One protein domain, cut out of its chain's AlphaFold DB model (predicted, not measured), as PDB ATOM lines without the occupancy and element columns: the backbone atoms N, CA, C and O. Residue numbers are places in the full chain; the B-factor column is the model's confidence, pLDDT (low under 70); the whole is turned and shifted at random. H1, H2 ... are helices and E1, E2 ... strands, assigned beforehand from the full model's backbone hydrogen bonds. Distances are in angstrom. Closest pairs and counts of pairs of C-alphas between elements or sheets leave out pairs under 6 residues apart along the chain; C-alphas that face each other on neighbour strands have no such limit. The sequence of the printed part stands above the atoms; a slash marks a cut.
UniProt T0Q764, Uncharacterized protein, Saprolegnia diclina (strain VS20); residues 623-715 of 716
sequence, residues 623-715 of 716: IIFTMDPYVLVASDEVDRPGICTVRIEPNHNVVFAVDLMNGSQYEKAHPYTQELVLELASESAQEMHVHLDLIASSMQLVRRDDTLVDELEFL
ATOM      1  N   ILE A 623     191.861 228.191 346.224       88.62
ATOM      2  CA  ILE A 623     190.897 227.116 346.492       88.62
ATOM      3  C   ILE A 623     189.706 227.252 345.543       88.62
ATOM      4  O   ILE A 623     189.027 228.283 345.506       88.62
ATOM      5  N   ILE A 624     189.440 226.219 344.751       90.00
ATOM      6  CA  ILE A 624     188.371 226.215 343.743       90.00
ATOM      7  C   ILE A 624     187.183 225.338 344.133       90.00
ATOM      8  O   ILE A 624     186.065 225.643 343.726       90.00
ATOM      9  N   PHE A 625     187.407 224.308 344.948       90.25
ATOM     10  CA  PHE A 625     186.379 223.375 345.395       90.25
ATOM     11  C   PHE A 625     186.716 222.833 346.784       90.25
ATOM     12  O   PHE A 625     187.887 222.674 347.130       90.25
ATOM     13  N   THR A 626     185.680 222.574 347.577       89.62
ATOM     14  CA  THR A 626     185.784 222.022 348.930       89.62
ATOM     15  C   THR A 626     184.651 221.030 349.145       89.62
ATOM     16  O   THR A 626     183.487 221.405 348.980       89.62
ATOM     17  N   MET A 627     184.981 219.808 349.548       88.00
ATOM     18  CA  MET A 627     184.030 218.762 349.906       88.00
ATOM     19  C   MET A 627     184.182 218.422 351.391       88.00
ATOM     20  O   MET A 627     185.242 217.973 351.829       88.00
ATOM     21  N   ASP A 628     183.110 218.664 352.145       83.69
ATOM     22  CA  ASP A 628     183.001 218.428 353.585       83.69
ATOM     23  C   ASP A 628     181.545 218.017 353.914       83.69
ATOM     24  O   ASP A 628     180.628 218.799 353.626       83.69
ATOM     25  N   PRO A 629     181.290 216.813 354.463       82.62
ATOM     26  CA  PRO A 629     182.269 215.783 354.821       82.62
ATOM     27  C   PRO A 629     182.757 214.986 353.602       82.62
ATOM     28  O   PRO A 629     181.984 214.688 352.693       82.62
ATOM     29  N   TYR A 630     184.030 214.590 353.613       86.94
ATOM     30  CA  TYR A 630     184.625 213.656 352.657       86.94
ATOM     31  C   TYR A 630     185.036 212.358 353.361       86.94
ATOM     32  O   TYR A 630     185.492 212.387 354.502       86.94
ATOM     33  N   VAL A 631     184.881 211.216 352.688       84.12
ATOM     34  CA  VAL A 631     185.301 209.903 353.199       84.12
ATOM     35  C   VAL A 631     186.325 209.322 352.236       84.12
ATOM     36  O   VAL A 631     186.011 209.084 351.073       84.12
ATOM     37  N   LEU A 632     187.545 209.117 352.728       84.06
ATOM     38  CA  LEU A 632     188.649 208.545 351.970       84.06
ATOM     39  C   LEU A 632     188.775 207.058 352.296       84.06
ATOM     40  O   LEU A 632     188.968 206.693 353.458       84.06
ATOM     41  N   VAL A 633     188.692 206.214 351.271       82.12
ATOM     42  CA  VAL A 633     188.886 204.768 351.411       82.12
ATOM     43  C   VAL A 633     190.381 204.470 351.349       82.12
ATOM     44  O   VAL A 633     191.076 204.883 350.416       82.12
ATOM     45  N   ALA A 634     190.897 203.779 352.359       78.81
ATOM     46  CA  ALA A 634     192.273 203.299 352.370       78.81
ATOM     47  C   ALA A 634     192.366 201.840 351.891       78.81
ATOM     48  O   ALA A 634     191.372 201.119 351.847       78.81
ATOM     49  N   SER A 635     193.567 201.410 351.497       70.81
ATOM     50  CA  SER A 635     193.851 200.047 351.004       70.81
ATOM     51  C   SER A 635     193.515 198.916 351.989       70.81
ATOM     52  O   SER A 635     193.400 197.764 351.582       70.81
ATOM     53  N   ASP A 636     193.318 199.238 353.267       70.88
ATOM     54  CA  ASP A 636     192.796 198.357 354.317       70.88
ATOM     55  C   ASP A 636     191.251 198.302 354.363       70.88
ATOM     56  O   ASP A 636     190.692 197.721 355.289       70.88
ATOM     57  N   GLU A 637     190.567 198.897 353.377       70.56
ATOM     58  CA  GLU A 637     189.104 199.061 353.281       70.56
ATOM     59  C   GLU A 637     188.485 199.843 354.454       70.56
ATOM     60  O   GLU A 637     187.280 199.768 354.705       70.56
ATOM     61  N   VAL A 638     189.293 200.620 355.185       75.50
ATOM     62  CA  VAL A 638     188.812 201.448 356.295       75.50
ATOM     63  C   VAL A 638     188.478 202.854 355.806       75.50
ATOM     64  O   VAL A 638     189.329 203.567 355.270       75.50
ATOM     65  N   ASP A 639     187.243 203.275 356.067       82.94
ATOM     66  CA  ASP A 639     186.755 204.624 355.791       82.94
ATOM     67  C   ASP A 639     187.386 205.649 356.746       82.94
ATOM     68  O   ASP A 639     187.214 205.589 357.968       82.94
ATOM     69  N   ARG A 640     188.099 206.634 356.189       84.19
ATOM     70  CA  ARG A 640     188.734 207.725 356.942       84.19
ATOM     71  C   ARG A 640     188.034 209.055 356.619       84.19
ATOM     72  O   ARG A 640     188.190 209.559 355.506       84.19
ATOM     73  N   PRO A 641     187.257 209.644 357.548       87.00
ATOM     74  CA  PRO A 641     186.577 210.912 357.303       87.00
ATOM     75  C   PRO A 641     187.546 212.102 357.357       87.00
ATOM     76  O   PRO A 641     188.492 212.127 358.152       87.00
ATOM     77  N   GLY A 642     187.272 213.117 356.544       87.94
ATOM     78  CA  GLY A 642     188.071 214.328 356.428       87.94
ATOM     79  C   GLY A 642     187.415 215.390 355.549       87.94
ATOM     80  O   GLY A 642     186.214 215.351 355.284       87.94
ATOM     81  N   ILE A 643     188.227 216.334 355.089       91.25
ATOM     82  CA  ILE A 643     187.844 217.420 354.189       91.25
ATOM     83  C   ILE A 643     188.748 217.348 352.963       91.25
ATOM     84  O   ILE A 643     189.970 217.331 353.094       91.25
ATOM     85  N   CYS A 644     188.161 217.326 351.767       91.69
ATOM     86  CA  CYS A 644     188.919 217.431 350.521       91.69
ATOM     87  C   CYS A 644     188.857 218.871 350.006       91.69
ATOM     88  O   CYS A 644     187.777 219.424 349.789       91.69
ATOM     89  N   THR A 645     190.015 219.485 349.786       93.25
ATOM     90  CA  THR A 645     190.150 220.808 349.179       93.25
ATOM     91  C   THR A 645     190.915 220.704 347.866       93.25
ATOM     92  O   THR A 645     191.960 220.063 347.775       93.25
ATOM     93  N   VAL A 646     190.392 221.341 346.822       92.38
ATOM     94  CA  VAL A 646     191.037 221.386 345.507       92.38
ATOM     95  C   VAL A 646     191.540 222.795 345.261       92.38
ATOM     96  O   VAL A 646     190.774 223.763 345.332       92.38
ATOM     97  N   ARG A 647     192.830 222.916 344.944       91.94
ATOM     98  CA  ARG A 647     193.492 224.195 344.670       91.94
ATOM     99  C   ARG A 647     194.157 224.215 343.298       91.94
ATOM    100  O   ARG A 647     194.661 223.196 342.833       91.94
ATOM    101  N   ILE A 648     194.175 225.388 342.663       88.12
ATOM    102  CA  ILE A 648     194.925 225.631 341.421       88.12
ATOM    103  C   ILE A 648     196.177 226.438 341.735       88.12
ATOM    104  O   ILE A 648     196.098 227.587 342.168       88.12
ATOM    105  N   GLU A 649     197.335 225.851 341.477       82.56
ATOM    106  CA  GLU A 649     198.627 226.496 341.681       82.56
ATOM    107  C   GLU A 649     199.083 227.304 340.448       82.56
ATOM    108  O   GLU A 649     198.614 227.060 339.330       82.56
ATOM    109  N   PRO A 650     200.033 228.251 340.611       67.12
ATOM    110  CA  PRO A 650     200.498 229.139 339.537       67.12
ATOM    111  C   PRO A 650     201.028 228.423 338.283       67.12
ATOM    112  O   PRO A 650     200.961 228.984 337.195       67.12
ATOM    113  N   ASN A 651     201.492 227.175 338.418       68.00
ATOM    114  CA  ASN A 651     202.005 226.342 337.323       68.00
ATOM    115  C   ASN A 651     200.907 225.530 336.603       68.00
ATOM    116  O   ASN A 651     201.208 224.536 335.949       68.00
ATOM    117  N   HIS A 652     199.637 225.918 336.754       73.25
ATOM    118  CA  HIS A 652     198.462 225.172 336.281       73.25
ATOM    119  C   HIS A 652     198.279 223.805 336.937       73.25
ATOM    120  O   HIS A 652     197.567 222.970 336.390       73.25
ATOM    121  N   ASN A 653     198.872 223.576 338.113       83.94
ATOM    122  CA  ASN A 653     198.681 222.324 338.827       83.94
ATOM    123  C   ASN A 653     197.358 222.332 339.594       83.94
ATOM    124  O   ASN A 653     197.142 223.200 340.436       83.94
ATOM    125  N   VAL A 654     196.491 221.360 339.311       88.00
ATOM    126  CA  VAL A 654     195.288 221.094 340.107       88.00
ATOM    127  C   VAL A 654     195.678 220.089 341.181       88.00
ATOM    128  O   VAL A 654     196.005 218.942 340.869       88.00
ATOM    129  N   VAL A 655     195.709 220.545 342.428       91.62
ATOM    130  CA  VAL A 655     196.136 219.756 343.585       91.62
ATOM    131  C   VAL A 655     194.926 219.443 344.446       91.62
ATOM    132  O   VAL A 655     194.181 220.350 344.817       91.62
ATOM    133  N   PHE A 656     194.752 218.161 344.751       93.19
ATOM    134  CA  PHE A 656     193.764 217.656 345.691       93.19
ATOM    135  C   PHE A 656     194.467 217.441 347.029       93.19
ATOM    136  O   PHE A 656     195.419 216.662 347.108       93.19
ATOM    137  N   ALA A 657     194.027 218.161 348.055       92.31
ATOM    138  CA  ALA A 657     194.532 218.081 349.417       92.31
ATOM    139  C   ALA A 657     193.429 217.530 350.324       92.31
ATOM    140  O   ALA A 657     192.328 218.081 350.364       92.31
ATOM    141  N   VAL A 658     193.703 216.430 351.017       91.69
ATOM    142  CA  VAL A 658     192.774 215.778 351.937       91.69
ATOM    143  C   VAL A 658     193.303 215.908 353.357       91.69
ATOM    144  O   VAL A 658     194.346 215.343 353.692       91.69
ATOM    145  N   ASP A 659     192.546 216.622 354.183       90.94
ATOM    146  CA  ASP A 659     192.793 216.790 355.609       90.94
ATOM    147  C   ASP A 659     191.903 215.813 356.379       90.94
ATOM    148  O   ASP A 659     190.682 215.972 356.433       90.94
ATOM    149  N   LEU A 660     192.494 214.772 356.959       87.81
ATOM    150  CA  LEU A 660     191.759 213.790 357.751       87.81
ATOM    151  C   LEU A 660     191.495 214.302 359.172       87.81
ATOM    152  O   LEU A 660     192.282 215.051 359.753       87.81
ATOM    153  N   MET A 661     190.417 213.814 359.791       85.12
ATOM    154  CA  MET A 661     190.038 214.186 361.167       85.12
ATOM    155  C   MET A 661     191.076 213.777 362.228       85.12
ATOM    156  O   MET A 661     191.071 214.306 363.338       85.12
ATOM    157  N   ASN A 662     191.976 212.844 361.902       80.81
ATOM    158  CA  ASN A 662     193.092 212.427 362.757       80.81
ATOM    159  C   ASN A 662     194.313 213.372 362.680       80.81
ATOM    160  O   ASN A 662     195.309 213.123 363.357       80.81
ATOM    161  N   GLY A 663     194.242 214.436 361.873       81.06
ATOM    162  CA  GLY A 663     195.317 215.407 361.670       81.06
ATOM    163  C   GLY A 663     196.308 215.048 360.559       81.06
ATOM    164  O   GLY A 663     197.214 215.837 360.298       81.06
ATOM    165  N   SER A 664     196.157 213.898 359.891       86.19
ATOM    166  CA  SER A 664     196.978 213.542 358.730       86.19
ATOM    167  C   SER A 664     196.549 214.327 357.492       86.19
ATOM    168  O   SER A 664     195.359 214.412 357.189       86.19
ATOM    169  N   GLN A 665     197.525 214.847 356.750       90.00
ATOM    170  CA  GLN A 665     197.299 215.596 355.515       90.00
ATOM    171  C   GLN A 665     197.955 214.876 354.341       90.00
ATOM    172  O   GLN A 665     199.129 214.508 354.413       90.00
ATOM    173  N   TYR A 666     197.203 214.699 353.260       90.25
ATOM    174  CA  TYR A 666     197.693 214.088 352.031       90.25
ATOM    175  C   TYR A 666     197.417 215.004 350.851       90.25
ATOM    176  O   TYR A 666     196.308 215.506 350.700       90.25
ATOM    177  N   GLU A 667     198.405 215.191 349.982       91.88
ATOM    178  CA  GLU A 667     198.257 216.029 348.797       91.88
ATOM    179  C   GLU A 667     198.731 215.285 347.551       91.88
ATOM    180  O   GLU A 667     199.787 214.648 347.549       91.88
ATOM    181  N   LYS A 668     197.966 215.394 346.461       90.69
ATOM    182  CA  LYS A 668     198.369 214.876 345.154       90.69
ATOM    183  C   LYS A 668     197.951 215.825 344.039       90.69
ATOM    184  O   LYS A 668     196.792 216.227 343.935       90.69
ATOM    185  N   ALA A 669     198.905 216.170 343.180       88.75
ATOM    186  CA  ALA A 669     198.614 216.845 341.923       88.75
ATOM    187  C   ALA A 669     198.018 215.844 340.927       88.75
ATOM    188  O   ALA A 669     198.549 214.745 340.759       88.75
ATOM    189  N   HIS A 670     196.938 216.229 340.250       84.38
ATOM    190  CA  HIS A 670     196.338 215.400 339.208       84.38
ATOM    191  C   HIS A 670     197.351 215.153 338.069       84.38
ATOM    192  O   HIS A 670     197.974 216.104 337.615       84.38
ATOM    193  N   PRO A 671     197.541 213.933 337.541       78.50
ATOM    194  CA  PRO A 671     198.583 213.661 336.538       78.50
ATOM    195  C   PRO A 671     198.407 214.445 335.223       78.50
ATOM    196  O   PRO A 671     199.376 214.696 334.508       78.50
ATOM    197  N   TYR A 672     197.181 214.885 334.919       77.75
ATOM    198  CA  TYR A 672     196.835 215.630 333.702       77.75
ATOM    199  C   TYR A 672     196.374 217.069 333.994       77.75
ATOM    200  O   TYR A 672     195.335 217.505 333.500       77.75
ATOM    201  N   THR A 673     197.114 217.808 334.827       77.25
ATOM    202  CA  THR A 673     196.712 219.148 335.305       77.25
ATOM    203  C   THR A 673     196.408 220.151 334.185       77.25
ATOM    204  O   THR A 673     195.396 220.844 334.246       77.25
ATOM    205  N   GLN A 674     197.220 220.197 333.125       72.06
ATOM    206  CA  GLN A 674     197.045 221.151 332.019       72.06
ATOM    207  C   GLN A 674     195.741 220.932 331.236       72.06
ATOM    208  O   GLN A 674     195.091 221.895 330.835       72.06
ATOM    209  N   GLU A 675     195.350 219.673 331.024       69.62
ATOM    210  CA  GLU A 675     194.107 219.329 330.324       69.62
ATOM    211  C   GLU A 675     192.897 219.581 331.214       69.62
ATOM    212  O   GLU A 675     191.942 220.218 330.773       69.62
ATOM    213  N   LEU A 676     192.986 219.169 332.482       79.38
ATOM    214  CA  LEU A 676     191.939 219.402 333.469       79.38
ATOM    215  C   LEU A 676     191.657 220.903 333.610       79.38
ATOM    216  O   LEU A 676     190.509 221.319 333.578       79.38
ATOM    217  N   VAL A 677     192.686 221.756 333.651       82.56
ATOM    218  CA  VAL A 677     192.502 223.217 333.671       82.56
ATOM    219  C   VAL A 677     191.745 223.725 332.436       82.56
ATOM    220  O   VAL A 677     190.937 224.641 332.555       82.56
ATOM    221  N   LEU A 678     191.952 223.155 331.249       77.94
ATOM    222  CA  LEU A 678     191.205 223.559 330.051       77.94
ATOM    223  C   LEU A 678     189.756 223.055 330.066       77.94
ATOM    224  O   LEU A 678     188.856 223.792 329.663       77.94
ATOM    225  N   GLU A 679     189.527 221.831 330.544       77.75
ATOM    226  CA  GLU A 679     188.192 221.240 330.699       77.75
ATOM    227  C   GLU A 679     187.376 222.028 331.723       77.75
ATOM    228  O   GLU A 679     186.354 222.621 331.358       77.75
ATOM    229  N   LEU A 680     187.910 222.181 332.940       83.19
ATOM    230  CA  LEU A 680     187.294 222.974 333.999       83.19
ATOM    231  C   LEU A 680     187.054 224.406 333.525       83.19
ATOM    232  O   LEU A 680     185.976 224.933 333.767       83.19
ATOM    233  N   ALA A 681     187.990 225.049 332.810       81.81
ATOM    234  CA  ALA A 681     187.801 226.409 332.287       81.81
ATOM    235  C   ALA A 681     186.610 226.530 331.327       81.81
ATOM    236  O   ALA A 681     185.979 227.588 331.282       81.81
ATOM    237  N   SER A 682     186.265 225.454 330.627       78.56
ATOM    238  CA  SER A 682     185.183 225.432 329.648       78.56
ATOM    239  C   SER A 682     183.807 225.050 330.203       78.56
ATOM    240  O   SER A 682     182.798 225.443 329.630       78.56
ATOM    241  N   GLU A 683     183.764 224.344 331.330       80.69
ATOM    242  CA  GLU A 683     182.532 223.869 331.973       80.69
ATOM    243  C   GLU A 683     181.735 224.992 332.662       80.69
ATOM    244  O   GLU A 683     182.266 226.044 333.018       80.69
ATOM    245  N   SER A 684     180.446 224.799 332.914       84.31
ATOM    246  CA  SER A 684     179.721 225.650 333.863       84.31
ATOM    247  C   SER A 684     180.236 225.431 335.293       84.31
ATOM    248  O   SER A 684     180.938 224.466 335.580       84.31
ATOM    249  N   ALA A 685     179.899 226.320 336.231       84.12
ATOM    250  CA  ALA A 685     180.329 226.143 337.619       84.12
ATOM    251  C   ALA A 685     179.779 224.850 338.250       84.12
ATOM    252  O   ALA A 685     180.493 224.162 338.968       84.12
ATOM    253  N   GLN A 686     178.530 224.491 337.934       84.06
ATOM    254  CA  GLN A 686     177.907 223.256 338.413       84.06
ATOM    255  C   GLN A 686     178.583 222.016 337.827       84.06
ATOM    256  O   GLN A 686     178.850 221.070 338.559       84.06
ATOM    257  N   GLU A 687     178.887 222.031 336.529       82.12
ATOM    258  CA  GLU A 687     179.618 220.944 335.871       82.12
ATOM    259  C   GLU A 687     181.025 220.799 336.445       82.12
ATOM    260  O   GLU A 687     181.405 219.689 336.794       82.12
ATOM    261  N   MET A 688     181.737 221.911 336.649       88.50
ATOM    262  CA  MET A 688     183.055 221.928 337.288       88.50
ATOM    263  C   MET A 688     183.003 221.310 338.692       88.50
ATOM    264  O   MET A 688     183.859 220.500 339.033       88.50
ATOM    265  N   HIS A 689     181.998 221.656 339.504       87.50
ATOM    266  CA  HIS A 689     181.824 221.079 340.843       87.50
ATOM    267  C   HIS A 689     181.560 219.572 340.781       87.50
ATOM    268  O   HIS A 689     182.201 218.826 341.509       87.50
ATOM    269  N   VAL A 690     180.679 219.111 339.885       85.75
ATOM    270  CA  VAL A 690     180.411 217.672 339.691       85.75
ATOM    271  C   VAL A 690     181.650 216.937 339.175       85.75
ATOM    272  O   VAL A 690     181.928 215.823 339.603       85.75
ATOM    273  N   HIS A 691     182.411 217.546 338.269       86.75
ATOM    274  CA  HIS A 691     183.631 216.965 337.723       86.75
ATOM    275  C   HIS A 691     184.698 216.803 338.817       86.75
ATOM    276  O   HIS A 691     185.278 215.728 338.958       86.75
ATOM    277  N   LEU A 692     184.910 217.833 339.640       89.75
ATOM    278  CA  LEU A 692     185.848 217.784 340.765       89.75
ATOM    279  C   LEU A 692     185.402 216.817 341.866       89.75
ATOM    280  O   LEU A 692     186.250 216.129 342.426       89.75
ATOM    281  N   ASP A 693     184.099 216.731 342.136       87.69
ATOM    282  CA  ASP A 693     183.506 215.761 343.065       87.69
ATOM    283  C   ASP A 693     183.756 214.319 342.596       87.69
ATOM    284  O   ASP A 693     184.260 213.487 343.345       87.69
ATOM    285  N   LEU A 694     183.530 214.039 341.306       85.00
ATOM    286  CA  LEU A 694     183.811 212.729 340.717       85.00
ATOM    287  C   LEU A 694     185.294 212.352 340.816       85.00
ATOM    288  O   LEU A 694     185.597 211.229 341.213       85.00
ATOM    289  N   ILE A 695     186.209 213.278 340.507       86.06
ATOM    290  CA  ILE A 695     187.654 213.028 340.636       86.06
ATOM    291  C   ILE A 695     188.027 212.790 342.100       86.06
ATOM    292  O   ILE A 695     188.774 211.867 342.396       86.06
ATOM    293  N   ALA A 696     187.493 213.586 343.028       85.88
ATOM    294  CA  ALA A 696     187.754 213.393 344.448       85.88
ATOM    295  C   ALA A 696     187.206 212.043 344.952       85.88
ATOM    296  O   ALA A 696     187.839 211.385 345.772       85.88
ATOM    297  N   SER A 697     186.066 211.583 344.430       82.69
ATOM    298  CA  SER A 697     185.473 210.291 344.793       82.69
ATOM    299  C   SER A 697     186.257 209.069 344.290       82.69
ATOM    300  O   SER A 697     186.069 207.979 344.824       82.69
ATOM    301  N   SER A 698     187.142 209.230 343.296       84.62
ATOM    302  CA  SER A 698     187.996 208.149 342.782       84.62
ATOM    303  C   SER A 698     189.373 208.085 343.453       84.62
ATOM    304  O   SER A 698     190.232 207.312 343.031       84.62
ATOM    305  N   MET A 699     189.617 208.890 344.484       87.00
ATOM    306  CA  MET A 699     190.890 208.894 345.202       87.00
ATOM    307  C   MET A 699     190.901 207.850 346.320       87.00
ATOM    308  O   MET A 699     189.903 207.655 347.012       87.00
ATOM    309  N   GLN A 700     192.053 207.216 346.531       86.94
ATOM    310  CA  GLN A 700     192.268 206.245 347.605       86.94
ATOM    311  C   GLN A 700     193.667 206.386 348.217       86.94
ATOM    312  O   GLN A 700     194.580 206.926 347.585       86.94
ATOM    313  N   LEU A 701     193.853 205.872 349.437       85.88
ATOM    314  CA  LEU A 701     195.188 205.713 350.030       85.88
ATOM    315  C   LEU A 701     195.762 204.340 349.688       85.88
ATOM    316  O   LEU A 701     195.279 203.316 350.178       85.88
ATOM    317  N   VAL A 702     196.826 204.331 348.889       83.75
ATOM    318  CA  VAL A 702     197.570 203.125 348.520       83.75
ATOM    319  C   VAL A 702     198.836 203.049 349.358       83.75
ATOM    320  O   VAL A 702     199.613 204.001 349.426       83.75
ATOM    321  N   ARG A 703     199.058 201.898 349.990       78.50
ATOM    322  CA  ARG A 703     200.305 201.619 350.694       78.50
ATOM    323  C   ARG A 703     201.323 201.065 349.706       78.50
ATOM    324  O   ARG A 703     201.064 200.041 349.083       78.50
ATOM    325  N   ARG A 704     202.476 201.722 349.554       72.19
ATOM    326  CA  ARG A 704     203.570 201.171 348.740       72.19
ATOM    327  C   ARG A 704     204.393 200.170 349.542       72.19
ATOM    328  O   ARG A 704     204.916 200.513 350.605       72.19
ATOM    329  N   ASP A 705     204.544 198.971 348.984       60.62
ATOM    330  CA  ASP A 705     205.299 197.859 349.578       60.62
ATOM    331  C   ASP A 705     206.761 198.231 349.886       60.62
ATOM    332  O   ASP A 705     207.331 197.751 350.863       60.62
ATOM    333  N   ASP A 706     207.339 199.155 349.114       61.25
ATOM    334  CA  ASP A 706     208.742 199.562 349.244       61.25
ATOM    335  C   ASP A 706     209.009 200.564 350.382       61.25
ATOM    336  O   ASP A 706     210.138 200.660 350.865       61.25
ATOM    337  N   THR A 707     208.008 201.343 350.814       60.31
ATOM    338  CA  THR A 707     208.218 202.472 351.746       60.31
ATOM    339  C   THR A 707     207.363 202.420 353.008       60.31
ATOM    340  O   THR A 707     207.635 203.183 353.933       60.31
ATOM    341  N   LEU A 708     206.356 201.540 353.086       65.56
ATOM    342  CA  LEU A 708     205.358 201.480 354.171       65.56
ATOM    343  C   LEU A 708     204.564 202.787 354.389       65.56
ATOM    344  O   LEU A 708     203.808 202.874 355.364       65.56
ATOM    345  N   VAL A 709     204.699 203.773 353.493       75.81
ATOM    346  CA  VAL A 709     204.009 205.068 353.544       75.81
ATOM    347  C   VAL A 709     202.723 204.996 352.719       75.81
ATOM    348  O   VAL A 709     202.736 204.527 351.580       75.81
ATOM    349  N   ASP A 710     201.622 205.468 353.305       80.06
ATOM    350  CA  ASP A 710     200.351 205.655 352.604       80.06
ATOM    351  C   ASP A 710     200.480 206.865 351.661       80.06
ATOM    352  O   ASP A 710     200.737 207.985 352.110       80.06
ATOM    353  N   GLU A 711     200.296 206.655 350.358       85.38
ATOM    354  CA  GLU A 711     200.244 207.716 349.350       85.38
ATOM    355  C   GLU A 711     198.826 207.857 348.789       85.38
ATOM    356  O   GLU A 711     198.099 206.882 348.606       85.38
ATOM    357  N   LEU A 712     198.433 209.094 348.488       86.50
ATOM    358  CA  LEU A 712     197.166 209.392 347.830       86.50
ATOM    359  C   LEU A 712     197.302 209.144 346.322       86.50
ATOM    360  O   LEU A 712     198.141 209.767 345.658       86.50
ATOM    361  N   GLU A 713     196.480 208.250 345.779       85.75
ATOM    362  CA  GLU A 713     196.471 207.901 344.356       85.75
ATOM    363  C   GLU A 713     195.065 208.036 343.756       85.75
ATOM    364  O   GLU A 713     194.052 207.877 344.439       85.75
ATOM    365  N   PHE A 714     195.016 208.367 342.463       82.62
ATOM    366  CA  PHE A 714     193.782 208.402 341.678       82.62
ATOM    367  C   PHE A 714     193.548 207.007 341.090       82.62
ATOM    368  O   PHE A 714     194.456 206.450 340.475       82.62
ATOM    369  N   LEU A 715     192.354 206.446 341.279       69.94
ATOM    370  CA  LEU A 715     191.925 205.226 340.595       69.94
ATOM    371  C   LEU A 715     191.560 205.552 339.138       69.94
ATOM    372  O   LEU A 715     190.719 206.425 338.906       69.94
TER     373      LEU A 715
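AT A GLANCE: This is residues 623 to 715 of the 716 residues of an uncharacterized protein of Saprolegnia diclina (strain VS20) (UniProt T0Q764). One six-stranded sheet curls like part of a barrel and folds back on itself, E4, E3 and E2 facing E5 and E6 with E1 as the hinge. Helix H2 packs mainly on E1 with residues 688 to 697, while H1 grazes the sheet near the start of E3. The printed part has 93 residues, in order E1 E2 E3 E4 H1 H2 E5 E6; the mixed sheet runs E4 E3 E2 E1 E5 E6. The class is mixed, helices and strands; the whole is compact, with a radius of gyration of the C-alphas of 13.4 A and spans of 39 by 27 by 20 A.

IN THESE COORDINATES: E1, residues 623 to 634, spans 24.6 A from C-alpha 623 at (190.897, 227.116, 346.492) and bends by 81 degrees at residue 629. E2, 639 to 648, spans 26.7 A and bends by 58 degrees at 642. E3 is 654 to 660, 19.4 A; E4 is 665 to 669. H1 is 673 to 682; H2 is 685 to 697, 18.1 A. E5 is 699 to 703, and E6, 710 to 714, ends at (193.782, 208.402, 341.678).

HOW THE PARTS SIT: E1 to E4 form a meander, each strand the antiparallel neighbour of the one before: N 627 and O 644 are 2.8 A apart, N 645 and O 657 2.8 A, N 658 and O 666 2.8 A. E1 is parallel to E5, with N 701 and O 633 at 3.1 A. E5 and E6 are an antiparallel hairpin, with N 702 and O 711 at 2.9 A. The closest C-alphas of edge strands E4 and E6, Lys 668 and Leu 712, are 6.2 A apart. H2 is on the sheet; its closest C-alphas to E1 are His 689 and Phe 625, 6.8 A. H1 and H2 are close but not clearly touching, Leu 680 to Met 688 at 5.5 A between C-alphas. Every O i to N i+4 pair is within hydrogen-bond range in H1 and H2.

THE WHOLE: The farthest C-alphas, Ser 684 and Asp 706, are 41.9 A apart. The printed part has no cut and no long link. Confidence is under 70 at residues 650 to 651, 675, 705 to 708 and 715.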